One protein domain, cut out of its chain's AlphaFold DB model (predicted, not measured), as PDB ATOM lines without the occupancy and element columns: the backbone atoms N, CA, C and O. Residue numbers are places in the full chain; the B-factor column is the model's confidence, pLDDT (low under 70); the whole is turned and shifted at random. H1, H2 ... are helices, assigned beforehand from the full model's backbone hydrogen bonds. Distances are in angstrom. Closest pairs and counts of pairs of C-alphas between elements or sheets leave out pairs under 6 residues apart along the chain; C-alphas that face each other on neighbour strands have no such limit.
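This is residues 304 to 488 of the 731 residues of a protein of Zea mays (UniProt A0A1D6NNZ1). The core is a hairpin of two long helices, H7 and H8, which H6 crosses nearly at right angles, away from the hairpin's turn. H1 packs on the later part of H7 and H3 on the early part of H8, with short H2 joining H1 to H3 at the far end, while H4 and H5 make a V-shaped arm at another corner. The printed part has 185 residues with eight named helices, H1 to H8 in chain order, and no named strand; its class is all helix. It is only just loose, close to compact, with a radius of gyration of the C-alphas of 19.6 A and spans of 61 by 43 by 30 A.

The longest helix, H7, residues 427 to 455, touches H8, residues 463 to 485, opposite ways at a shallow tilt of 22 degrees; the closest C-alphas of this helical hairpin, Gly 442 and Val 476, are 4.9 A apart. H6, residues 387 to 408, touches H8 about perpendicular at 81 degrees, with C-alphas 389 and 478 closest at 5.0 A. H6 also touches H7 at 80 degrees, closest at C-alphas 400 and 437, 5.6 A. H1, residues 304 to 322, touches residues 445 to 455 of H7, closest at C-alphas 314 and 448, 6.5 A. H3, residues 333 to 353, touches H8 with residues 343 to 350 alone, closest at C-alphas 347 and 464, 6.0 A. H2, residues 325 to 331, is close to but not clearly touching H1 and H3. H4, residues 356 to 370, touches H5, residues 372 to 384, opposite ways at a steep tilt of 45 degrees, with C-alphas 367 and 375 closest at 5.0 A. Every O i to N i+4 pair is within hydrogen-bond range in H1, H2, H5 and H6; the counts are 13 of 17 in H3, 9 of 11 in H4, 21 of 25 in H7 and 17 of 19 in H8.

H7 is 34.2 A long, H6 31.6 A, H3 31.1 A, H8 29.0 A and H1 27.1 A. H1 begins at C-alpha 304 (31.088, -22.404, 36.731), and H8 ends at C-alpha 485 (42.514, -25.045, 58.445). H7 has a kink of 83 degrees near residue 434, and H8 one of 47 degrees near residue 479.

The two C-alphas farthest apart, Pro 333 and Gly 419, are 62.1 A apart. The printed part has no cut. The link from H6 to H7, residues 409 to 426, is long. Low confidence, under 70, includes residues 333 to 358, 410 to 422 and 457 to 468.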
ATOM      1  N   MET A 304      29.950 -22.805  37.558       89.12
ATOM      2  CA  MET A 304      31.088 -22.404  36.731       89.12
ATOM      3  C   MET A 304      30.951 -20.965  36.227       89.12
ATOM      4  O   MET A 304      31.897 -20.190  36.351       89.12
ATOM      5  N   VAL A 305      29.779 -20.586  35.709       88.69
ATOM      6  CA  VAL A 305      29.495 -19.212  35.267       88.69
ATOM      7  C   VAL A 305      29.661 -18.223  36.422       88.69
ATOM      8  O   VAL A 305      30.267 -17.176  36.236       88.69
ATOM      9  N   THR A 306      29.214 -18.572  37.629       83.62
ATOM     10  CA  THR A 306      29.364 -17.728  38.827       83.62
ATOM     11  C   THR A 306      30.832 -17.413  39.121       83.62
ATOM     12  O   THR A 306      31.181 -16.257  39.352       83.62
ATOM     13  N   VAL A 307      31.714 -18.415  39.062       86.50
ATOM     14  CA  VAL A 307      33.162 -18.216  39.240       86.50
ATOM     15  C   VAL A 307      33.765 -17.420  38.080       86.50
ATOM     16  O   VAL A 307      34.556 -16.509  38.317       86.50
ATOM     17  N   LEU A 308      33.384 -17.713  36.832       88.56
ATOM     18  CA  LEU A 308      33.855 -16.964  35.661       88.56
ATOM     19  C   LEU A 308      33.471 -15.482  35.740       88.56
ATOM     20  O   LEU A 308      34.285 -14.630  35.397       88.56
ATOM     21  N   THR A 309      32.287 -15.160  36.259       85.00
ATOM     22  CA  THR A 309      31.857 -13.775  36.487       85.00
ATOM     23  C   THR A 309      32.777 -13.041  37.463       85.00
ATOM     24  O   THR A 309      33.058 -11.870  37.232       85.00
ATOM     25  N   VAL A 310      33.318 -13.700  38.499       83.31
ATOM     26  CA  VAL A 310      34.322 -13.080  39.396       83.31
ATOM     27  C   VAL A 310      35.583 -12.705  38.622       83.31
ATOM     28  O   VAL A 310      36.092 -11.596  38.771       83.31
ATOM     29  N   TYR A 311      36.062 -13.601  37.755       88.00
ATOM     30  CA  TYR A 311      37.216 -13.325  36.900       88.00
ATOM     31  C   TYR A 311      36.945 -12.175  35.932       88.00
ATOM     32  O   TYR A 311      37.733 -11.235  35.874       88.00
ATOM     33  N   VAL A 312      35.825 -12.215  35.205       87.50
ATOM     34  CA  VAL A 312      35.432 -11.145  34.274       87.50
ATOM     35  C   VAL A 312      35.294  -9.815  35.009       87.50
ATOM     36  O   VAL A 312      35.773  -8.797  34.518       87.50
ATOM     37  N   PHE A 313      34.707  -9.820  36.207       82.19
ATOM     38  CA  PHE A 313      34.583  -8.635  37.045       82.19
ATOM     39  C   PHE A 313      35.952  -8.054  37.418       82.19
ATOM     40  O   PHE A 313      36.190  -6.872  37.182       82.19
ATOM     41  N   LEU A 314      36.874  -8.862  37.951       84.31
ATOM     42  CA  LEU A 314      38.190  -8.377  38.381       84.31
ATOM     43  C   LEU A 314      39.088  -7.962  37.211       84.31
ATOM     44  O   LEU A 314      39.747  -6.930  37.296       84.31
ATOM     45  N   TYR A 315      39.098  -8.710  36.105       88.06
ATOM     46  CA  TYR A 315      39.846  -8.320  34.904       88.06
ATOM     47  C   TYR A 315      39.237  -7.090  34.223       88.06
ATOM     48  O   TYR A 315      39.971  -6.218  33.759       88.06
ATOM     49  N   GLY A 316      37.907  -6.976  34.205       83.19
ATOM     50  CA  GLY A 316      37.218  -5.768  33.758       83.19
ATOM     51  C   GLY A 316      37.594  -4.560  34.617       83.19
ATOM     52  O   GLY A 316      37.910  -3.500  34.085       83.19
ATOM     53  N   ARG A 317      37.656  -4.729  35.943       78.00
ATOM     54  CA  ARG A 317      38.122  -3.687  36.870       78.00
ATOM     55  C   ARG A 317      39.581  -3.322  36.646       78.00
ATOM     56  O   ARG A 317      39.878  -2.136  36.557       78.00
ATOM     57  N   LEU A 318      40.460  -4.306  36.481       84.12
ATOM     58  CA  LEU A 318      41.858  -4.073  36.126       84.12
ATOM     59  C   LEU A 318      41.952  -3.195  34.870       84.12
ATOM     60  O   LEU A 318      42.633  -2.177  34.885       84.12
ATOM     61  N   TYR A 319      41.212  -3.527  33.813       84.50
ATOM     62  CA  TYR A 319      41.184  -2.720  32.592       84.50
ATOM     63  C   TYR A 319      40.711  -1.274  32.838       84.50
ATOM     64  O   TYR A 319      41.343  -0.331  32.361       84.50
ATOM     65  N   LEU A 320      39.633  -1.076  33.604       79.69
ATOM     66  CA  LEU A 320      39.105   0.261  33.915       79.69
ATOM     67  C   LEU A 320      40.098   1.120  34.710       79.69
ATOM     68  O   LEU A 320      40.251   2.307  34.414       79.69
ATOM     69  N   VAL A 321      40.772   0.517  35.692       79.25
ATOM     70  CA  VAL A 321      41.769   1.179  36.543       79.25
ATOM     71  C   VAL A 321      42.992   1.567  35.716       79.25
ATOM     72  O   VAL A 321      43.375   2.737  35.689       79.25
ATOM     73  N   MET A 322      43.567   0.610  34.982       82.38
ATOM     74  CA  MET A 322      44.814   0.821  34.237       82.38
ATOM     75  C   MET A 322      44.636   1.731  33.012       82.38
ATOM     76  O   MET A 322      45.577   2.400  32.598       82.38
ATOM     77  N   SER A 323      43.436   1.801  32.428       80.81
ATOM     78  CA  SER A 323      43.143   2.733  31.326       80.81
ATOM     79  C   SER A 323      42.888   4.174  31.789       80.81
ATOM     80  O   SER A 323      42.835   5.082  30.959       80.81
ATOM     81  N   GLY A 324      42.697   4.410  33.093       75.81
ATOM     82  CA  GLY A 324      42.251   5.702  33.626       75.81
ATOM     83  C   GLY A 324      40.788   6.041  33.299       75.81
ATOM     84  O   GLY A 324      40.309   7.127  33.650       75.81
ATOM     85  N   LEU A 325      40.056   5.119  32.661       74.94
ATOM     86  CA  LEU A 325      38.637   5.277  32.354       74.94
ATOM     87  C   LEU A 325      37.807   5.340  33.638       74.94
ATOM     88  O   LEU A 325      36.865   6.120  33.710       74.94
ATOM     89  N   GLU A 326      38.193   4.592  34.676       71.88
ATOM     90  CA  GLU A 326      37.509   4.626  35.973       71.88
ATOM     91  C   GLU A 326      37.498   6.040  36.578       71.88
ATOM     92  O   GLU A 326      36.440   6.564  36.929       71.88
ATOM     93  N   LYS A 327      38.661   6.704  36.594       69.75
ATOM     94  CA  LYS A 327      38.803   8.093  37.053       69.75
ATOM     95  C   LYS A 327      37.961   9.052  36.205       69.75
ATOM     96  O   LYS A 327      37.329   9.954  36.744       69.75
ATOM     97  N   SER A 328      37.924   8.835  34.892       72.31
ATOM     98  CA  SER A 328      37.166   9.670  33.953       72.31
ATOM     99  C   SER A 328      35.648   9.528  34.136       72.31
ATOM    100  O   SER A 328      34.939  10.528  34.133       72.31
ATOM    101  N   ILE A 329      35.149   8.306  34.363       71.31
ATOM    102  CA  ILE A 329      33.725   8.029  34.630       71.31
ATOM    103  C   ILE A 329      33.271   8.699  35.930       71.31
ATOM    104  O   ILE A 329      32.162   9.228  35.985       71.31
ATOM    105  N   MET A 330      34.114   8.685  36.967       65.25
ATOM    106  CA  MET A 330      33.779   9.262  38.272       65.25
ATOM    107  C   MET A 330      33.738  10.787  38.294       65.25
ATOM    108  O   MET A 330      32.987  11.365  39.078       65.25
ATOM    109  N   LEU A 331      34.566  11.431  37.472       69.81
ATOM    110  CA  LEU A 331      34.617  12.887  37.379       69.81
ATOM    111  C   LEU A 331      33.430  13.466  36.588       69.81
ATOM    112  O   LEU A 331      33.221  14.674  36.658       69.81
ATOM    113  N   ASP A 332      32.641  12.645  35.874       72.44
ATOM    114  CA  ASP A 332      31.412  13.092  35.197       72.44
ATOM    115  C   ASP A 332      30.214  13.109  36.179       72.44
ATOM    116  O   ASP A 332      29.755  12.045  36.620       72.44
ATOM    117  N   PRO A 333      29.644  14.290  36.496       63.59
ATOM    118  CA  PRO A 333      28.529  14.429  37.436       63.59
ATOM    119  C   PRO A 333      27.265  13.654  37.029       63.59
ATOM    120  O   PRO A 333      26.473  13.268  37.888       63.59
ATOM    121  N   ARG A 334      27.066  13.387  35.729       65.62
ATOM    122  CA  ARG A 334      25.867  12.703  35.204       65.62
ATOM    123  C   ARG A 334      25.833  11.211  35.540       65.62
ATOM    124  O   ARG A 334      24.762  10.609  35.558       65.62
ATOM    125  N   ASN A 335      26.984  10.612  35.844       61.72
ATOM    126  CA  ASN A 335      27.099   9.176  36.102       61.72
ATOM    127  C   ASN A 335      26.890   8.798  37.575       61.72
ATOM    128  O   ASN A 335      26.603   7.636  37.863       61.72
ATOM    129  N   GLN A 336      26.953   9.752  38.510       59.28
ATOM    130  CA  GLN A 336      26.821   9.475  39.948       59.28
ATOM    131  C   GLN A 336      25.451   8.887  40.341       59.28
ATOM    132  O   GLN A 336      25.378   8.090  41.274       59.28
ATOM    133  N   GLN A 337      24.369   9.205  39.617       57.16
ATOM    134  CA  GLN A 337      23.041   8.626  39.879       57.16
ATOM    135  C   GLN A 337      22.884   7.188  39.347       57.16
ATOM    136  O   GLN A 337      22.274   6.355  40.018       57.16
ATOM    137  N   ASN A 338      23.479   6.857  38.194       57.19
ATOM    138  CA  ASN A 338      23.383   5.522  37.579       57.19
ATOM    139  C   ASN A 338      24.266   4.472  38.274       57.19
ATOM    140  O   ASN A 338      23.940   3.284  38.291       57.19
ATOM    141  N   VAL A 339      25.360   4.909  38.901       59.25
ATOM    142  CA  VAL A 339      26.270   4.048  39.671       59.25
ATOM    143  C   VAL A 339      25.558   3.368  40.841       59.25
ATOM    144  O   VAL A 339      25.802   2.194  41.097       59.25
ATOM    145  N   LYS A 340      24.611   4.047  41.497       60.25
ATOM    146  CA  LYS A 340      23.888   3.504  42.659       60.25
ATOM    147  C   LYS A 340      23.000   2.303  42.303       60.25
ATOM    148  O   LYS A 340      22.868   1.366  43.085       60.25
ATOM    149  N   ALA A 341      22.414   2.301  41.103       59.56
ATOM    150  CA  ALA A 341      21.642   1.163  40.601       59.56
ATOM    151  C   ALA A 341      22.545  -0.050  40.313       59.56
ATOM    152  O   ALA A 341      22.203  -1.177  40.671       59.56
ATOM    153  N   LEU A 342      23.726   0.189  39.732       58.88
ATOM    154  CA  LEU A 342      24.737  -0.845  39.499       58.88
ATOM    155  C   LEU A 342      25.302  -1.398  40.817       58.88
ATOM    156  O   LEU A 342      25.454  -2.608  40.957       58.88
ATOM    157  N   GLU A 343      25.562  -0.537  41.804       58.34
ATOM    158  CA  GLU A 343      25.977  -0.942  43.151       58.34
ATOM    159  C   GLU A 343      24.928  -1.846  43.815       58.34
ATOM    160  O   GLU A 343      25.274  -2.914  44.312       58.34
ATOM    161  N   ASN A 344      23.643  -1.481  43.769       61.78
ATOM    162  CA  ASN A 344      22.569  -2.297  44.343       61.78
ATOM    163  C   ASN A 344      22.421  -3.664  43.646       61.78
ATOM    164  O   ASN A 344      22.170  -4.675  44.311       61.78
ATOM    165  N   ALA A 345      22.609  -3.718  42.324       59.84
ATOM    166  CA  ALA A 345      22.607  -4.973  41.575       59.84
ATOM    167  C   ALA A 345      23.789  -5.881  41.971       59.84
ATOM    168  O   ALA A 345      23.600  -7.076  42.211       59.84
ATOM    169  N   LEU A 346      24.990  -5.308  42.122       58.91
ATOM    170  CA  LEU A 346      26.193  -6.027  42.562       58.91
ATOM    171  C   LEU A 346      26.095  -6.489  44.025       58.91
ATOM    172  O   LEU A 346      26.477  -7.618  44.333       58.91
ATOM    173  N   ALA A 347      25.534  -5.664  44.913       58.75
ATOM    174  CA  ALA A 347      25.285  -6.015  46.312       58.75
ATOM    175  C   ALA A 347      24.348  -7.226  46.420       58.75
ATOM    176  O   ALA A 347      24.659  -8.205  47.104       58.75
ATOM    177  N   SER A 348      23.243  -7.197  45.670       57.62
ATOM    178  CA  SER A 348      22.296  -8.308  45.600       57.62
ATOM    179  C   SER A 348      23.016  -9.583  45.159       57.62
ATOM    180  O   SER A 348      22.990 -10.574  45.886       57.62
ATOM    181  N   GLN A 349      23.763  -9.532  44.045       59.09
ATOM    182  CA  GLN A 349      24.560 -10.657  43.539       59.09
ATOM    183  C   GLN A 349      25.540 -11.208  44.587       59.09
ATOM    184  O   GLN A 349      25.638 -12.421  44.742       59.09
ATOM    185  N   SER A 350      26.244 -10.356  45.332       58.78
ATOM    186  CA  SER A 350      27.216 -10.814  46.333       58.78
ATOM    187  C   SER A 350      26.582 -11.575  47.511       58.78
ATOM    188  O   SER A 350      27.171 -12.545  47.986       58.78
ATOM    189  N   ILE A 351      25.348 -11.240  47.918       52.41
ATOM    190  CA  ILE A 351      24.580 -12.031  48.903       52.41
ATOM    191  C   ILE A 351      24.210 -13.407  48.324       52.41
ATOM    192  O   ILE A 351      24.332 -14.418  49.019       52.41
ATOM    193  N   PHE A 352      23.826 -13.473  47.040       52.53
ATOM    194  CA  PHE A 352      23.599 -14.744  46.333       52.53
ATOM    195  C   PHE A 352      24.888 -15.582  46.222       52.53
ATOM    196  O   PHE A 352      24.843 -16.809  46.304       52.53
ATOM    197  N   GLN A 353      26.042 -14.928  46.067       51.81
ATOM    198  CA  GLN A 353      27.337 -15.553  45.788       51.81
ATOM    199  C   GLN A 353      28.059 -16.087  47.038       51.81
ATOM    200  O   GLN A 353      28.853 -17.017  46.916       51.81
ATOM    201  N   LEU A 354      27.738 -15.584  48.238       53.09
ATOM    202  CA  LEU A 354      28.242 -16.101  49.527       53.09
ATOM    203  C   LEU A 354      27.648 -17.468  49.928       53.09
ATOM    204  O   LEU A 354      27.911 -17.965  51.019       53.09
ATOM    205  N   GLY A 355      26.825 -18.086  49.076       53.00
ATOM    206  CA  GLY A 355      26.302 -19.436  49.303       53.00
ATOM    207  C   GLY A 355      25.187 -19.529  50.348       53.00
ATOM    208  O   GLY A 355      24.686 -20.624  50.581       53.00
ATOM    209  N   LEU A 356      24.729 -18.410  50.924       55.97
ATOM    210  CA  LEU A 356      23.645 -18.375  51.920       55.97
ATOM    211  C   LEU A 356      22.366 -19.083  51.436       55.97
ATOM    212  O   LEU A 356      21.735 -19.812  52.197       55.97
ATOM    213  N   LEU A 357      22.018 -18.947  50.152       60.41
ATOM    214  CA  LEU A 357      20.868 -19.640  49.558       60.41
ATOM    215  C   LEU A 357      21.108 -21.125  49.281       60.41
ATOM    216  O   LEU A 357      20.153 -21.893  49.292       60.41
ATOM    217  N   LEU A 358      22.358 -21.552  49.078       62.88
ATOM    218  CA  LEU A 358      22.685 -22.979  48.961       62.88
ATOM    219  C   LEU A 358      22.515 -23.702  50.305       62.88
ATOM    220  O   LEU A 358      22.274 -24.905  50.326       62.88
ATOM    221  N   VAL A 359      22.600 -22.963  51.415       71.12
ATOM    222  CA  VAL A 359      22.382 -23.477  52.773       71.12
ATOM    223  C   VAL A 359      20.897 -23.439  53.169       71.12
ATOM    224  O   VAL A 359      20.490 -24.138  54.092       71.12
ATOM    225  N   LEU A 360      20.046 -22.697  52.451       77.25
ATOM    226  CA  LEU A 360      18.620 -22.597  52.778       77.25
ATOM    227  C   LEU A 360      17.895 -23.958  52.774       77.25
ATOM    228  O   LEU A 360      17.223 -24.240  53.764       77.25
ATOM    229  N   PRO A 361      18.041 -24.841  51.761       81.81
ATOM    230  CA  PRO A 361      17.420 -26.167  51.797       81.81
ATOM    231  C   PRO A 361      17.834 -26.992  53.017       81.81
ATOM    232  O   PRO A 361      17.015 -27.712  53.580       81.81
ATOM    233  N   MET A 362      19.083 -26.843  53.458       82.88
ATOM    234  CA  MET A 362      19.608 -27.511  54.644       82.88
ATOM    235  C   MET A 362      18.947 -26.981  55.920       82.88
ATOM    236  O   MET A 362      18.465 -27.767  56.729       82.88
ATOM    237  N   VAL A 363      18.867 -25.657  56.089       85.50
ATOM    238  CA  VAL A 363      18.216 -25.040  57.261       85.50
ATOM    239  C   VAL A 363      16.730 -25.382  57.306       85.50
ATOM    240  O   VAL A 363      16.199 -25.659  58.380       85.50
ATOM    241  N   MET A 364      16.063 -25.397  56.149       88.06
ATOM    242  CA  MET A 364      14.661 -25.795  56.047       88.06
ATOM    243  C   MET A 364      14.465 -27.258  56.439       88.06
ATOM    244  O   MET A 364      13.552 -27.548  57.204       88.06
ATOM    245  N   GLU A 365      15.331 -28.160  55.977       89.19
ATOM    246  CA  GLU A 365      15.250 -29.580  56.325       89.19
ATOM    247  C   GLU A 365      15.441 -29.808  57.827       89.19
ATOM    248  O   GLU A 365      14.592 -30.412  58.479       89.19
ATOM    249  N   VAL A 366      16.495 -29.234  58.414       86.75
ATOM    250  CA  VAL A 366      16.721 -29.306  59.866       86.75
ATOM    251  C   VAL A 366      15.548 -28.680  60.630       86.75
ATOM    252  O   VAL A 366      15.144 -29.187  61.677       86.75
ATOM    253  N   GLY A 367      14.968 -27.600  60.103       90.19
ATOM    254  CA  GLY A 367      13.794 -26.943  60.674       90.19
ATOM    255  C   GLY A 367      12.554 -27.834  60.684       90.19
ATOM    256  O   GLY A 367      11.821 -27.826  61.674       90.19
ATOM    257  N   LEU A 368      12.343 -28.617  59.624       89.81
ATOM    258  CA  LEU A 368      11.236 -29.566  59.508       89.81
ATOM    259  C   LEU A 368      11.430 -30.800  60.398       89.81
ATOM    260  O   LEU A 368      10.462 -31.255  61.000       89.81
ATOM    261  N   GLU A 369      12.653 -31.322  60.515       86.44
ATOM    262  CA  GLU A 369      12.920 -32.544  61.289       86.44
ATOM    263  C   GLU A 369      13.091 -32.299  62.794       86.44
ATOM    264  O   GLU A 369      12.608 -33.080  63.611       86.44
ATOM    265  N   LYS A 370      13.794 -31.225  63.175       88.75
ATOM    266  CA  LYS A 370      14.213 -30.957  64.566       88.75
ATOM    267  C   LYS A 370      13.637 -29.664  65.151       88.75
ATOM    268  O   LYS A 370      13.927 -29.319  66.301       88.75
ATOM    269  N   GLY A 371      12.856 -28.925  64.364       92.75
ATOM    270  CA  GLY A 371      12.281 -27.634  64.729       92.75
ATOM    271  C   GLY A 371      13.169 -26.433  64.377       92.75
ATOM    272  O   GLY A 371      14.397 -26.466  64.472       92.75
ATOM    273  N   PHE A 372      12.529 -25.314  64.024       91.81
ATOM    274  CA  PHE A 372      13.203 -24.097  63.542       91.81
ATOM    275  C   PHE A 372      14.183 -23.462  64.540       91.81
ATOM    276  O   PHE A 372      15.205 -22.916  64.130       91.81
ATOM    277  N   ARG A 373      13.911 -23.542  65.851       91.69
ATOM    278  CA  ARG A 373      14.831 -23.021  66.880       91.69
ATOM    279  C   ARG A 373      16.155 -23.784  66.874       91.69
ATOM    280  O   ARG A 373      17.217 -23.168  66.941       91.69
ATOM    281  N   THR A 374      16.079 -25.108  66.777       89.31
ATOM    282  CA  THR A 374      17.246 -25.988  66.679       89.31
ATOM    283  C   THR A 374      17.998 -25.715  65.385       89.31
ATOM    284  O   THR A 374      19.207 -25.534  65.424       89.31
ATOM    285  N   ALA A 375      17.283 -25.574  64.265       90.31
ATOM    286  CA  ALA A 375      17.884 -25.261  62.970       90.31
ATOM    287  C   ALA A 375      18.677 -23.948  62.977       90.31
ATOM    288  O   ALA A 375      19.794 -23.901  62.465       90.31
ATOM    289  N   LEU A 376      18.144 -22.894  63.607       89.19
ATOM    290  CA  LEU A 376      18.861 -21.626  63.746       89.19
ATOM    291  C   LEU A 376      20.121 -21.778  64.614       89.19
ATOM    292  O   LEU A 376      21.177 -21.257  64.258       89.19
ATOM    293  N   GLY A 377      20.028 -22.512  65.728       89.69
ATOM    294  CA  GLY A 377      21.179 -22.806  66.587       89.69
ATOM    295  C   GLY A 377      22.263 -23.616  65.868       89.69
ATOM    296  O   GLY A 377      23.431 -23.231  65.892       89.69
ATOM    297  N   GLU A 378      21.879 -24.693  65.178       87.69
ATOM    298  CA  GLU A 378      22.787 -25.525  64.379       87.69
ATOM    299  C   GLU A 378      23.440 -24.713  63.249       87.69
ATOM    300  O   GLU A 378      24.649 -24.822  63.044       87.69
ATOM    301  N   PHE A 379      22.690 -23.833  62.578       87.31
ATOM    302  CA  PHE A 379      23.234 -22.941  61.554       87.31
ATOM    303  C   PHE A 379      24.309 -22.002  62.117       87.31
ATOM    304  O   PHE A 379      25.389 -21.892  61.537       87.31
ATOM    305  N   VAL A 380      24.059 -21.359  63.265       88.81
ATOM    306  CA  VAL A 380      25.050 -20.482  63.915       88.81
ATOM    307  C   VAL A 380      26.310 -21.264  64.289       88.81
ATOM    308  O   VAL A 380      27.418 -20.810  64.005       88.81
ATOM    309  N   ILE A 381      26.157 -22.462  64.861       88.69
ATOM    310  CA  ILE A 381      27.290 -23.333  65.210       88.69
ATOM    311  C   ILE A 381      28.097 -23.706  63.961       88.69
ATOM    312  O   ILE A 381      29.325 -23.611  63.981       88.69
ATOM    313  N   MET A 382      27.434 -24.057  62.856       87.38
ATOM    314  CA  MET A 382      28.111 -24.360  61.593       87.38
ATOM    315  C   MET A 382      28.939 -23.176  61.085       87.38
ATOM    316  O   MET A 382      30.074 -23.364  60.645       87.38
ATOM    317  N   GLN A 383      28.414 -21.950  61.174       88.31
ATOM    318  CA  GLN A 383      29.170 -20.761  60.769       88.31
ATOM    319  C   GLN A 383      30.384 -20.511  61.669       88.31
ATOM    320  O   GLN A 383      31.465 -20.224  61.156       88.31
ATOM    321  N   LEU A 384      30.243 -20.691  62.988       88.44
ATOM    322  CA  LEU A 384      31.360 -20.592  63.938       88.44
ATOM    323  C   LEU A 384      32.452 -21.641  63.676       88.44
ATOM    324  O   LEU A 384      33.629 -21.376  63.903       88.44
ATOM    325  N   GLN A 385      32.080 -22.807  63.145       89.88
ATOM    326  CA  GLN A 385      33.004 -23.863  62.718       89.88
ATOM    327  C   GLN A 385      33.544 -23.669  61.287       89.88
ATOM    328  O   GLN A 385      34.150 -24.580  60.726       89.88
ATOM    329  N   LEU A 386      33.355 -22.486  60.691       91.12
ATOM    330  CA  LEU A 386      33.848 -22.110  59.360       91.12
ATOM    331  C   LEU A 386      33.195 -22.867  58.187       91.12
ATOM    332  O   LEU A 386      33.814 -23.028  57.133       91.12
ATOM    333  N   ALA A 387      31.919 -23.254  58.301       88.19
ATOM    334  CA  ALA A 387      31.177 -23.881  57.198       88.19
ATOM    335  C   ALA A 387      31.227 -23.065  55.891       88.19
ATOM    336  O   ALA A 387      31.395 -23.634  54.813       88.19
ATOM    337  N   SER A 388      31.152 -21.731  55.969       87.62
ATOM    338  CA  SER A 388      31.259 -20.863  54.785       87.62
ATOM    339  C   SER A 388      32.603 -21.006  54.057       87.62
ATOM    340  O   SER A 388      32.630 -20.992  52.827       87.62
ATOM    341  N   VAL A 389      33.711 -21.198  54.785       91.06
ATOM    342  CA  VAL A 389      35.045 -21.425  54.198       91.06
ATOM    343  C   VAL A 389      35.063 -22.764  53.462       91.06
ATOM    344  O   VAL A 389      35.510 -22.851  52.318       91.06
ATOM    345  N   PHE A 390      34.508 -23.801  54.096       90.62
ATOM    346  CA  PHE A 390      34.404 -25.140  53.526       90.62
ATOM    347  C   PHE A 390      33.557 -25.174  52.240       90.62
ATOM    348  O   PHE A 390      34.031 -25.643  51.204       90.62
ATOM    349  N   PHE A 391      32.336 -24.630  52.256       87.88
ATOM    350  CA  PHE A 391      31.452 -24.646  51.083       87.88
ATOM    351  C   PHE A 391      31.980 -23.773  49.934       87.88
ATOM    352  O   PHE A 391      31.857 -24.142  48.763       87.88
ATOM    353  N   THR A 392      32.641 -22.656  50.250       89.19
ATOM    354  CA  THR A 392      33.316 -21.810  49.251       89.19
ATOM    355  C   THR A 392      34.480 -22.546  48.583       89.19
ATOM    356  O   THR A 392      34.683 -22.440  47.369       89.19
ATOM    357  N   PHE A 393      35.222 -23.348  49.350       92.75
ATOM    358  CA  PHE A 393      36.242 -24.240  48.807       92.75
ATOM    359  C   PHE A 393      35.627 -25.339  47.924       92.75
ATOM    360  O   PHE A 393      36.045 -25.532  46.785       92.75
ATOM    361  N   GLN A 394      34.564 -26.005  48.381       90.25
ATOM    362  CA  GLN A 394      33.864 -27.048  47.619       90.25
ATOM    363  C   GLN A 394      33.328 -26.532  46.266       90.25
ATOM    364  O   GLN A 394      33.379 -27.252  45.265       90.25
ATOM    365  N   LEU A 395      32.865 -25.276  46.199       89.38
ATOM    366  CA  LEU A 395      32.463 -24.618  44.947       89.38
ATOM    367  C   LEU A 395      33.623 -24.532  43.935       89.38
ATOM    368  O   LEU A 395      33.415 -24.738  42.733       89.38
ATOM    369  N   GLY A 396      34.843 -24.272  44.417       91.56
ATOM    370  CA  GLY A 396      36.071 -24.272  43.617       91.56
ATOM    371  C   GLY A 396      36.362 -25.647  43.012       91.56
ATOM    372  O   GLY A 396      36.569 -25.752  41.798       91.56
ATOM    373  N   THR A 397      36.265 -26.707  43.825       93.06
ATOM    374  CA  THR A 397      36.379 -28.109  43.385       93.06
ATOM    375  C   THR A 397      35.374 -28.416  42.277       93.06
ATOM    376  O   THR A 397      35.776 -28.809  41.177       93.06
ATOM    377  N   LYS A 398      34.078 -28.179  42.525       91.31
ATOM    378  CA  LYS A 398      33.000 -28.456  41.560       91.31
ATOM    379  C   LYS A 398      33.252 -27.754  40.228       91.31
ATOM    380  O   LYS A 398      33.211 -28.383  39.174       91.31
ATOM    381  N   THR A 399      33.590 -26.468  40.281       92.19
ATOM    382  CA  THR A 399      33.831 -25.650  39.089       92.19
ATOM    383  C   THR A 399      35.070 -26.088  38.311       92.19
ATOM    384  O   THR A 399      35.032 -26.164  37.084       92.19
ATOM    385  N   HIS A 400      36.185 -26.367  38.998       93.62
ATOM    386  CA  HIS A 400      37.429 -26.759  38.337       93.62
ATOM    387  C   HIS A 400      37.269 -28.068  37.566       93.62
ATOM    388  O   HIS A 400      37.604 -28.117  36.383       93.62
ATOM    389  N   TYR A 401      36.768 -29.112  38.228       92.75
ATOM    390  CA  TYR A 401      36.663 -30.433  37.618       92.75
ATOM    391  C   TYR A 401      35.581 -30.470  36.538       92.75
ATOM    392  O   TYR A 401      35.855 -30.954  35.443       92.75
ATOM    393  N   TYR A 402      34.422 -29.838  36.764       93.50
ATOM    394  CA  TYR A 402      33.397 -29.696  35.727       93.50
ATOM    395  C   TYR A 402      33.940 -28.987  34.474       93.50
ATOM    396  O   TYR A 402      33.868 -29.532  33.373       93.50
ATOM    397  N   GLY A 403      34.552 -27.804  34.631       91.94
ATOM    398  CA  GLY A 403      35.093 -27.038  33.503       91.94
ATOM    399  C   GLY A 403      36.214 -27.772  32.759       91.94
ATOM    400  O   GLY A 403      36.243 -27.774  31.528       91.94
ATOM    401  N   ARG A 404      37.100 -28.464  33.488       90.00
ATOM    402  CA  ARG A 404      38.174 -29.275  32.897       90.00
ATOM    403  C   ARG A 404      37.618 -30.409  32.037       90.00
ATOM    404  O   ARG A 404      38.114 -30.614  30.931       90.00
ATOM    405  N   THR A 405      36.586 -31.110  32.504       90.31
ATOM    406  CA  THR A 405      35.937 -32.176  31.731       90.31
ATOM    407  C   THR A 405      35.247 -31.641  30.482       90.31
ATOM    408  O   THR A 405      35.354 -32.264  29.431       90.31
ATOM    409  N   ILE A 406      34.587 -30.482  30.556       90.12
ATOM    410  CA  ILE A 406      33.941 -29.872  29.383       90.12
ATOM    411  C   ILE A 406      34.968 -29.483  28.310       90.12
ATOM    412  O   ILE A 406      34.721 -29.691  27.124       90.12
ATOM    413  N   LEU A 407      36.120 -28.936  28.710       88.12
ATOM    414  CA  LEU A 407      37.149 -28.468  27.776       88.12
ATOM    415  C   LEU A 407      37.995 -29.597  27.184       88.12
ATOM    416  O   LEU A 407      38.257 -29.612  25.979       88.12
ATOM    417  N   HIS A 408      38.435 -30.532  28.026       86.00
ATOM    418  CA  HIS A 408      39.456 -31.521  27.663       86.00
ATOM    419  C   HIS A 408      38.942 -32.962  27.653       86.00
ATOM    420  O   HIS A 408      39.575 -33.832  27.058       86.00
ATOM    421  N   GLY A 409      37.805 -33.232  28.296       82.12
ATOM    422  CA  GLY A 409      37.329 -34.590  28.542       82.12
ATOM    423  C   GLY A 409      38.293 -35.409  29.408       82.12
ATOM    424  O   GLY A 409      39.164 -34.875  30.097       82.12
ATOM    425  N   GLY A 410      38.127 -36.734  29.370       69.75
ATOM    426  CA  GLY A 410      39.048 -37.683  30.000       69.75
ATOM    427  C   GLY A 410      39.102 -37.563  31.519       69.75
ATOM    428  O   GLY A 410      40.198 -37.544  32.090       69.75
ATOM    429  N   ALA A 411      37.936 -37.465  32.166       68.81
ATOM    430  CA  ALA A 411      37.885 -37.515  33.614       68.81
ATOM    431  C   ALA A 411      38.511 -38.825  34.103       68.81
ATOM    432  O   ALA A 411      38.304 -39.899  33.539       68.81
ATOM    433  N   LYS A 412      39.325 -38.719  35.150       65.94
ATOM    434  CA  LYS A 412      39.952 -39.870  35.791       65.94
ATOM    435  C   LYS A 412      39.517 -39.906  37.238       65.94
ATOM    436  O   LYS A 412      39.644 -38.898  37.939       65.94
ATOM    437  N   TYR A 413      39.070 -41.070  37.691       62.88
ATOM    438  CA  TYR A 413      38.947 -41.318  39.114       62.88
ATOM    439  C   TYR A 413      40.331 -41.223  39.770       62.88
ATOM    440  O   TYR A 413      41.282 -41.878  39.337       62.88
ATOM    441  N   ARG A 414      40.455 -40.389  40.806       61.91
ATOM    442  CA  ARG A 414      41.644 -40.332  41.662       61.91
ATOM    443  C   ARG A 414      41.297 -41.028  42.978       61.91
ATOM    444  O   ARG A 414      40.582 -40.431  43.781       61.91
ATOM    445  N   PRO A 415      41.744 -42.276  43.204       54.72
ATOM    446  CA  PRO A 415      41.508 -42.934  44.475       54.72
ATOM    447  C   PRO A 415      42.343 -42.244  45.552       54.72
ATOM    448  O   PRO A 415      43.568 -42.322  45.551       54.72
ATOM    449  N   THR A 416      41.683 -41.587  46.494       53.25
ATOM    450  CA  THR A 416      42.265 -41.311  47.808       53.25
ATOM    451  C   THR A 416      41.870 -42.462  48.721       53.25
ATOM    452  O   THR A 416      40.702 -42.852  48.747       53.25
ATOM    453  N   GLY A 417      42.827 -43.052  49.434       55.75
ATOM    454  CA  GLY A 417      42.523 -44.123  50.383       55.75
ATOM    455  C   GLY A 417      41.490 -43.690  51.435       55.75
ATOM    456  O   GLY A 417      41.358 -42.507  51.764       55.75
ATOM    457  N   ARG A 418      40.765 -44.658  52.001       56.19
ATOM    458  CA  ARG A 418      39.912 -44.434  53.176       56.19
ATOM    459  C   ARG A 418      40.769 -44.524  54.444       56.19
ATOM    460  O   ARG A 418      40.923 -45.597  55.013       56.19
ATOM    461  N   GLY A 419      41.410 -43.417  54.820       58.09
ATOM    462  CA  GLY A 419      42.107 -43.253  56.099       58.09
ATOM    463  C   GLY A 419      41.181 -42.737  57.204       58.09
ATOM    464  O   GLY A 419      40.095 -42.228  56.923       58.09
ATOM    465  N   PHE A 420      41.621 -42.854  58.459       60.81
ATOM    466  CA  PHE A 420      40.928 -42.260  59.605       60.81
ATOM    467  C   PHE A 420      41.037 -40.728  59.589       60.81
ATOM    468  O   PHE A 420      42.089 -40.165  59.302       60.81
ATOM    469  N   VAL A 421      39.952 -40.070  59.995       61.00
ATOM    470  CA  VAL A 421      39.745 -38.602  60.037       61.00
ATOM    471  C   VAL A 421      40.818 -37.834  60.795       61.00
ATOM    472  O   VAL A 421      41.014 -36.648  60.573       61.00
ATOM    473  N   VAL A 422      41.427 -38.504  61.770       66.44
ATOM    474  CA  VAL A 422      42.281 -37.890  62.789       66.44
ATOM    475  C   VAL A 422      43.720 -37.735  62.285       66.44
ATOM    476  O   VAL A 422      44.529 -37.071  62.923       66.44
ATOM    477  N   TYR A 423      44.055 -38.323  61.133       76.31
ATOM    478  CA  TYR A 423      45.404 -38.251  60.596       76.31
ATOM    479  C   TYR A 423      45.672 -36.929  59.881       76.31
ATOM    480  O   TYR A 423      44.915 -36.491  59.016       76.31
ATOM    481  N   HIS A 424      46.813 -36.340  60.227       86.00
ATOM    482  CA  HIS A 424      47.393 -35.200  59.540       86.00
ATOM    483  C   HIS A 424      47.809 -35.584  58.110       86.00
ATOM    484  O   HIS A 424      48.614 -36.500  57.915       86.00
ATOM    485  N   ALA A 425      47.277 -34.872  57.118       89.44
ATOM    486  CA  ALA A 425      47.725 -34.962  55.733       89.44
ATOM    487  C   ALA A 425      48.931 -34.044  55.520       89.44
ATOM    488  O   ALA A 425      48.870 -32.859  55.849       89.44
ATOM    489  N   LYS A 426      50.006 -34.568  54.929       92.38
ATOM    490  CA  LYS A 426      51.233 -33.794  54.704       92.38
ATOM    491  C   LYS A 426      50.990 -32.599  53.785       92.38
ATOM    492  O   LYS A 426      50.239 -32.707  52.808       92.38
ATOM    493  N   PHE A 427      51.720 -31.503  53.986       94.12
ATOM    494  CA  PHE A 427      51.656 -30.324  53.113       94.12
ATOM    495  C   PHE A 427      51.835 -30.672  51.627       94.12
ATOM    496  O   PHE A 427      51.055 -30.217  50.791       94.12
ATOM    497  N   ALA A 428      52.811 -31.521  51.281       92.62
ATOM    498  CA  ALA A 428      53.059 -31.926  49.895       92.62
ATOM    499  C   ALA A 428      51.868 -32.675  49.266       92.62
ATOM    500  O   ALA A 428      51.604 -32.531  48.073       92.62
ATOM    501  N   GLU A 429      51.123 -33.450  50.055       91.62
ATOM    502  CA  GLU A 429      49.919 -34.141  49.592       91.62
ATOM    503  C   GLU A 429      48.798 -33.147  49.275       91.62
ATOM    504  O   GLU A 429      48.288 -33.137  48.150       91.62
ATOM    505  N   ASN A 430      48.490 -32.252  50.218       94.00
ATOM    506  CA  ASN A 430      47.498 -31.190  50.025       94.00
ATOM    507  C   ASN A 430      47.876 -30.288  48.841       94.00
ATOM    508  O   ASN A 430      47.037 -29.958  48.001       94.00
ATOM    509  N   TYR A 431      49.159 -29.951  48.713       94.75
ATOM    510  CA  TYR A 431      49.673 -29.152  47.609       94.75
ATOM    511  C   TYR A 431      49.442 -29.810  46.251       94.75
ATOM    512  O   TYR A 431      48.877 -29.190  45.348       94.75
ATOM    513  N   ARG A 432      49.808 -31.089  46.103       92.50
ATOM    514  CA  ARG A 432      49.585 -31.841  44.859       92.50
ATOM    515  C   ARG A 432      48.108 -31.936  44.488       92.50
ATOM    516  O   ARG A 432      47.781 -31.912  43.301       92.50
ATOM    517  N   MET A 433      47.231 -32.053  45.483       91.38
ATOM    518  CA  MET A 433      45.795 -32.200  45.275       91.38
ATOM    519  C   MET A 433      45.113 -30.886  44.866       91.38
ATOM    520  O   MET A 433      44.238 -30.891  43.992       91.38
ATOM    521  N   TYR A 434      45.524 -29.760  45.462       95.38
ATOM    522  CA  TYR A 434      44.816 -28.483  45.327       95.38
ATOM    523  C   TYR A 434      45.539 -27.407  44.510       95.38
ATOM    524  O   TYR A 434      44.909 -26.399  44.178       95.38
ATOM    525  N   SER A 435      46.798 -27.625  44.103       94.44
ATOM    526  CA  SER A 435      47.592 -26.649  43.334       94.44
ATOM    527  C   SER A 435      46.825 -26.098  42.120       94.44
ATOM    528  O   SER A 435      46.563 -24.897  42.047       94.44
ATOM    529  N   ARG A 436      46.347 -26.958  41.206       92.06
ATOM    530  CA  ARG A 436      45.627 -26.520  39.985       92.06
ATOM    531  C   ARG A 436      44.170 -26.136  40.210       92.06
ATOM    532  O   ARG A 436      43.633 -25.303  39.478       92.06
ATOM    533  N   SER A 437      43.512 -26.782  41.166       93.06
ATOM    534  CA  SER A 437      42.080 -26.597  41.389       93.06
ATOM    535  C   SER A 437      41.776 -25.313  42.152       93.06
ATOM    536  O   SER A 437      40.809 -24.639  41.795       93.06
ATOM    537  N   HIS A 438      42.636 -24.944  43.110       95.88
ATOM    538  CA  HIS A 438      42.419 -23.824  44.024       95.88
ATOM    539  C   HIS A 438      43.606 -22.871  44.091       95.88
ATOM    540  O   HIS A 438      43.408 -21.686  43.860       95.88
ATOM    541  N   PHE A 439      44.830 -23.335  44.363       96.56
ATOM    542  CA  PHE A 439      45.919 -22.422  44.745       96.56
ATOM    543  C   PHE A 439      46.346 -21.481  43.623       96.56
ATOM    544  O   PHE A 439      46.388 -20.273  43.828       96.56
ATOM    545  N   VAL A 440      46.557 -22.005  42.414       95.00
ATOM    546  CA  VAL A 440      46.860 -21.189  41.226       95.00
ATOM    547  C   VAL A 440      45.764 -20.146  40.990       95.00
ATOM    548  O   VAL A 440      46.049 -18.973  40.764       95.00
ATOM    549  N   LYS A 441      44.498 -20.562  41.093       94.81
ATOM    550  CA  LYS A 441      43.338 -19.693  40.880       94.81
ATOM    551  C   LYS A 441      43.197 -18.629  41.970       94.81
ATOM    552  O   LYS A 441      42.955 -17.468  41.665       94.81
ATOM    553  N   GLY A 442      43.372 -19.023  43.228       95.38
ATOM    554  CA  GLY A 442      43.329 -18.147  44.392       95.38
ATOM    555  C   GLY A 442      44.454 -17.118  44.368       95.38
ATOM    556  O   GLY A 442      44.199 -15.954  44.645       95.38
ATOM    557  N   LEU A 443      45.666 -17.507  43.957       95.31
ATOM    558  CA  LEU A 443      46.783 -16.579  43.780       95.31
ATOM    559  C   LEU A 443      46.568 -15.613  42.613       95.31
ATOM    560  O   LEU A 443      46.894 -14.438  42.742       95.31
ATOM    561  N   GLU A 444      45.990 -16.063  41.498       94.56
ATOM    562  CA  GLU A 444      45.612 -15.159  40.404       94.56
ATOM    563  C   GLU A 444      44.622 -14.089  40.890       94.56
ATOM    564  O   GLU A 444      44.840 -12.896  40.682       94.56
ATOM    565  N   LEU A 445      43.565 -14.504  41.597       92.94
ATOM    566  CA  LEU A 445      42.590 -13.583  42.188       92.94
ATOM    567  C   LEU A 445      43.227 -12.679  43.258       92.94
ATOM    568  O   LEU A 445      42.898 -11.496  43.325       92.94
ATOM    569  N   LEU A 446      44.167 -13.195  44.056       93.81
ATOM    570  CA  LEU A 446      44.925 -12.417  45.038       93.81
ATOM    571  C   LEU A 446      45.721 -11.294  44.366       93.81
ATOM    572  O   LEU A 446      45.663 -10.155  44.819       93.81
ATOM    573  N   ILE A 447      46.434 -11.592  43.275       92.50
ATOM    574  CA  ILE A 447      47.207 -10.586  42.533       92.50
ATOM    575  C   ILE A 447      46.265  -9.520  41.962       92.50
ATOM    576  O   ILE A 447      46.549  -8.334  42.112       92.50
ATOM    577  N   LEU A 448      45.119  -9.906  41.382       90.38
ATOM    578  CA  LEU A 448      44.102  -8.951  40.912       90.38
ATOM    579  C   LEU A 448      43.624  -8.024  42.031       90.38
ATOM    580  O   LEU A 448      43.543  -6.814  41.832       90.38
ATOM    581  N   LEU A 449      43.330  -8.580  43.208       89.25
ATOM    582  CA  LEU A 449      42.890  -7.805  44.366       89.25
ATOM    583  C   LEU A 449      43.976  -6.858  44.880       89.25
ATOM    584  O   LEU A 449      43.665  -5.723  45.231       89.25
ATOM    585  N   VAL A 450      45.239  -7.290  44.904       89.88
ATOM    586  CA  VAL A 450      46.370  -6.438  45.299       89.88
ATOM    587  C   VAL A 450      46.558  -5.297  44.302       89.88
ATOM    588  O   VAL A 450      46.659  -4.146  44.715       89.88
ATOM    589  N   VAL A 451      46.538  -5.579  42.995       86.81
ATOM    590  CA  VAL A 451      46.634  -4.539  41.956       86.81
ATOM    591  C   VAL A 451      45.470  -3.556  42.072       86.81
ATOM    592  O   VAL A 451      45.678  -2.344  42.024       86.81
ATOM    593  N   TYR A 452      44.256  -4.056  42.311       81.00
ATOM    594  CA  TYR A 452      43.089  -3.213  42.540       81.00
ATOM    595  C   TYR A 452      43.208  -2.363  43.811       81.00
ATOM    596  O   TYR A 452      42.837  -1.196  43.800       81.00
ATOM    597  N   LEU A 453      43.768  -2.900  44.898       83.19
ATOM    598  CA  LEU A 453      43.988  -2.153  46.137       83.19
ATOM    599  C   LEU A 453      45.006  -1.014  45.956       83.19
ATOM    600  O   LEU A 453      44.820   0.066  46.526       83.19
ATOM    601  N   VAL A 454      46.064  -1.268  45.178       82.94
ATOM    602  CA  VAL A 454      47.171  -0.332  44.934       82.94
ATOM    603  C   VAL A 454      46.770   0.777  43.958       82.94
ATOM    604  O   VAL A 454      46.988   1.948  44.259       82.94
ATOM    605  N   TYR A 455      46.173   0.428  42.813       78.44
ATOM    606  CA  TYR A 455      45.875   1.384  41.735       78.44
ATOM    607  C   TYR A 455      44.415   1.854  41.698       78.44
ATOM    608  O   TYR A 455      44.116   2.885  41.095       78.44
ATOM    609  N   GLY A 456      43.493   1.121  42.325       71.50
ATOM    610  CA  GLY A 456      42.074   1.460  42.342       71.50
ATOM    611  C   GLY A 456      41.800   2.715  43.166       71.50
ATOM    612  O   GLY A 456      42.116   2.790  44.355       71.50
ATOM    613  N   SER A 457      41.170   3.704  42.531       61.50
ATOM    614  CA  SER A 457      40.881   5.004  43.154       61.50
ATOM    615  C   SER A 457      39.447   5.138  43.682       61.50
ATOM    616  O   SER A 457      39.161   6.042  44.463       61.50
ATOM    617  N   SER A 458      38.532   4.251  43.279       54.44
ATOM    618  CA  SER A 458      37.175   4.727  43.001       54.44
ATOM    619  C   SER A 458      36.058   4.489  44.017       54.44
ATOM    620  O   SER A 458      35.044   5.155  43.883       54.44
ATOM    621  N   TYR A 459      36.147   3.637  45.042       52.56
ATOM    622  CA  TYR A 459      34.946   3.379  45.876       52.56
ATOM    623  C   TYR A 459      35.210   3.079  47.356       52.56
ATOM    624  O   TYR A 459      34.379   2.471  48.026       52.56
ATOM    625  N   ARG A 460      36.337   3.540  47.912       52.44
ATOM    626  CA  ARG A 460      36.704   3.256  49.316       52.44
ATOM    627  C   ARG A 460      35.654   3.705  50.353       52.44
ATOM    628  O   ARG A 460      35.684   3.200  51.468       52.44
ATOM    629  N   SER A 461      34.735   4.609  50.001       52.00
ATOM    630  CA  SER A 461      33.698   5.151  50.893       52.00
ATOM    631  C   SER A 461      32.318   4.474  50.800       52.00
ATOM    632  O   SER A 461      31.449   4.801  51.605       52.00
ATOM    633  N   SER A 462      32.082   3.545  49.862       63.69
ATOM    634  CA  SER A 462      30.786   2.855  49.723       63.69
ATOM    635  C   SER A 462      30.769   1.545  50.524       63.69
ATOM    636  O   SER A 462      31.624   0.677  50.336       63.69
ATOM    637  N   ASN A 463      29.761   1.352  51.384       60.75
ATOM    638  CA  ASN A 463      29.572   0.104  52.144       60.75
ATOM    639  C   ASN A 463      29.442  -1.129  51.227       60.75
ATOM    640  O   ASN A 463      29.833  -2.235  51.600       60.75
ATOM    641  N   ILE A 464      28.936  -0.940  50.004       61.66
ATOM    642  CA  ILE A 464      28.756  -2.003  49.007       61.66
ATOM    643  C   ILE A 464      30.101  -2.436  48.412       61.66
ATOM    644  O   ILE A 464      30.339  -3.626  48.214       61.66
ATOM    645  N   TYR A 465      31.016  -1.491  48.184       64.44
ATOM    646  CA  TYR A 465      32.375  -1.793  47.733       64.44
ATOM    647  C   TYR A 465      33.140  -2.629  48.758       64.44
ATOM    648  O   TYR A 465      33.799  -3.605  48.385       64.44
ATOM    649  N   LEU A 466      33.028  -2.274  50.043       67.56
ATOM    650  CA  LEU A 466      33.607  -3.062  51.130       67.56
ATOM    651  C   LEU A 466      33.025  -4.474  51.130       67.56
ATOM    652  O   LEU A 466      33.783  -5.434  51.188       67.56
ATOM    653  N   PHE A 467      31.709  -4.619  50.972       68.00
ATOM    654  CA  PHE A 467      31.062  -5.928  50.953       68.00
ATOM    655  C   PHE A 467      31.534  -6.818  49.791       68.00
ATOM    656  O   PHE A 467      31.965  -7.950  50.017       68.00
ATOM    657  N   VAL A 468      31.545  -6.299  48.556       69.38
ATOM    658  CA  VAL A 468      32.021  -7.046  47.377       69.38
ATOM    659  C   VAL A 468      33.503  -7.393  47.525       69.38
ATOM    660  O   VAL A 468      33.883  -8.549  47.351       69.38
ATOM    661  N   THR A 469      34.343  -6.437  47.917       74.50
ATOM    662  CA  THR A 469      35.787  -6.665  48.069       74.50
ATOM    663  C   THR A 469      36.072  -7.688  49.170       74.50
ATOM    664  O   THR A 469      36.809  -8.645  48.932       74.50
ATOM    665  N   CYS A 470      35.429  -7.568  50.335       81.19
ATOM    666  CA  CYS A 470      35.530  -8.543  51.422       81.19
ATOM    667  C   CYS A 470      35.067  -9.941  50.993       81.19
ATOM    668  O   CYS A 470      35.712 -10.920  51.358       81.19
ATOM    669  N   SER A 471      34.009 -10.056  50.182       81.19
ATOM    670  CA  SER A 471      33.536 -11.357  49.689       81.19
ATOM    671  C   SER A 471      34.554 -12.058  48.776       81.19
ATOM    672  O   SER A 471      34.746 -13.269  48.883       81.19
ATOM    673  N   ILE A 472      35.276 -11.309  47.932       84.69
ATOM    674  CA  ILE A 472      36.312 -11.875  47.056       84.69
ATOM    675  C   ILE A 472      37.584 -12.190  47.861       84.69
ATOM    676  O   ILE A 472      38.186 -13.240  47.654       84.69
ATOM    677  N   TRP A 473      37.967 -11.352  48.831       90.00
ATOM    678  CA  TRP A 473      39.043 -11.690  49.776       90.00
ATOM    679  C   TRP A 473      38.730 -12.965  50.561       90.00
ATOM    680  O   TRP A 473      39.599 -13.821  50.714       90.00
ATOM    681  N   PHE A 474      37.482 -13.126  51.003       90.44
ATOM    682  CA  PHE A 474      37.011 -14.335  51.668       90.44
ATOM    683  C   PHE A 474      37.085 -15.566  50.752       90.44
ATOM    684  O   PHE A 474      37.562 -16.618  51.183       90.44
ATOM    685  N   LEU A 475      36.684 -15.436  49.482       90.06
ATOM    686  CA  LEU A 475      36.842 -16.483  48.463       90.06
ATOM    687  C   LEU A 475      38.313 -16.895  48.306       90.06
ATOM    688  O   LEU A 475      38.628 -18.084  48.363       90.06
ATOM    689  N   VAL A 476      39.214 -15.920  48.154       94.25
ATOM    690  CA  VAL A 476      40.660 -16.148  48.004       94.25
ATOM    691  C   VAL A 476      41.241 -16.837  49.235       94.25
ATOM    692  O   VAL A 476      41.911 -17.859  49.101       94.25
ATOM    693  N   ALA A 477      40.945 -16.333  50.435       94.94
ATOM    694  CA  ALA A 477      41.403 -16.934  51.684       94.94
ATOM    695  C   ALA A 477      40.891 -18.373  51.835       94.94
ATOM    696  O   ALA A 477      41.657 -19.267  52.197       94.94
ATOM    697  N   SER A 478      39.626 -18.617  51.482       94.06
ATOM    698  CA  SER A 478      39.036 -19.954  51.522       94.06
ATOM    699  C   SER A 478      39.749 -20.912  50.570       94.06
ATOM    700  O   SER A 478      40.134 -22.002  50.979       94.06
ATOM    701  N   TRP A 479      39.997 -20.507  49.321       95.62
ATOM    702  CA  TRP A 479      40.689 -21.340  48.329       95.62
ATOM    703  C   TRP A 479      42.154 -21.622  48.671       95.62
ATOM    704  O   TRP A 479      42.645 -22.706  48.360       95.62
ATOM    705  N   LEU A 480      42.852 -20.681  49.309       96.75
ATOM    706  CA  LEU A 480      44.256 -20.857  49.681       96.75
ATOM    707  C   LEU A 480      44.431 -21.660  50.976       96.75
ATOM    708  O   LEU A 480      45.348 -22.475  51.053       96.75
ATOM    709  N   PHE A 481      43.564 -21.466  51.978       96.25
ATOM    710  CA  PHE A 481      43.834 -21.945  53.339       96.25
ATOM    711  C   PHE A 481      42.873 -23.003  53.890       96.25
ATOM    712  O   PHE A 481      43.234 -23.661  54.866       96.25
ATOM    713  N   ALA A 482      41.706 -23.253  53.279       94.81
ATOM    714  CA  ALA A 482      40.773 -24.267  53.789       94.81
ATOM    715  C   ALA A 482      41.402 -25.667  53.970       94.81
ATOM    716  O   ALA A 482      41.182 -26.260  55.028       94.81
ATOM    717  N   PRO A 483      42.235 -26.193  53.042       94.50
ATOM    718  CA  PRO A 483      42.868 -27.499  53.221       94.50
ATOM    719  C   PRO A 483      43.754 -27.594  54.458       94.50
ATOM    720  O   PRO A 483      43.917 -28.681  54.984       94.50
ATOM    721  N   PHE A 484      44.321 -26.478  54.918       94.00
ATOM    722  CA  PHE A 484      45.215 -26.430  56.074       94.00
ATOM    723  C   PHE A 484      44.438 -26.178  57.368       94.00
ATOM    724  O   PHE A 484      44.685 -26.836  58.374       94.00
ATOM    725  N   ILE A 485      43.427 -25.301  57.321       93.62
ATOM    726  CA  ILE A 485      42.514 -25.045  58.445       93.62
ATOM    727  C   ILE A 485      41.787 -26.329  58.856       93.62
ATOM    728  O   ILE A 485      41.673 -26.610  60.048       93.62
ATOM    729  N   PHE A 486      41.346 -27.132  57.884       92.19
ATOM    730  CA  PHE A 486      40.633 -28.383  58.137       92.19
ATOM    731  C   PHE A 486      41.525 -29.633  58.213       92.19
ATOM    732  O   PHE A 486      41.013 -30.753  58.208       92.19
ATOM    733  N   ASN A 487      42.848 -29.460  58.297       91.31
ATOM    734  CA  ASN A 487      43.805 -30.553  58.448       91.31
ATOM    735  C   ASN A 487      44.257 -30.681  59.913       91.31
ATOM    736  O   ASN A 487      44.853 -29.734  60.434       91.31
ATOM    737  N   PRO A 488      44.010 -31.818  60.588       88.88
ATOM    738  CA  PRO A 488      44.439 -32.029  61.971       88.88
ATOM    739  C   PRO A 488      45.939 -31.768  62.168       88.88
ATOM    740  O   PRO A 488      46.740 -32.086  61.291       88.88
TER     741      PRO A 488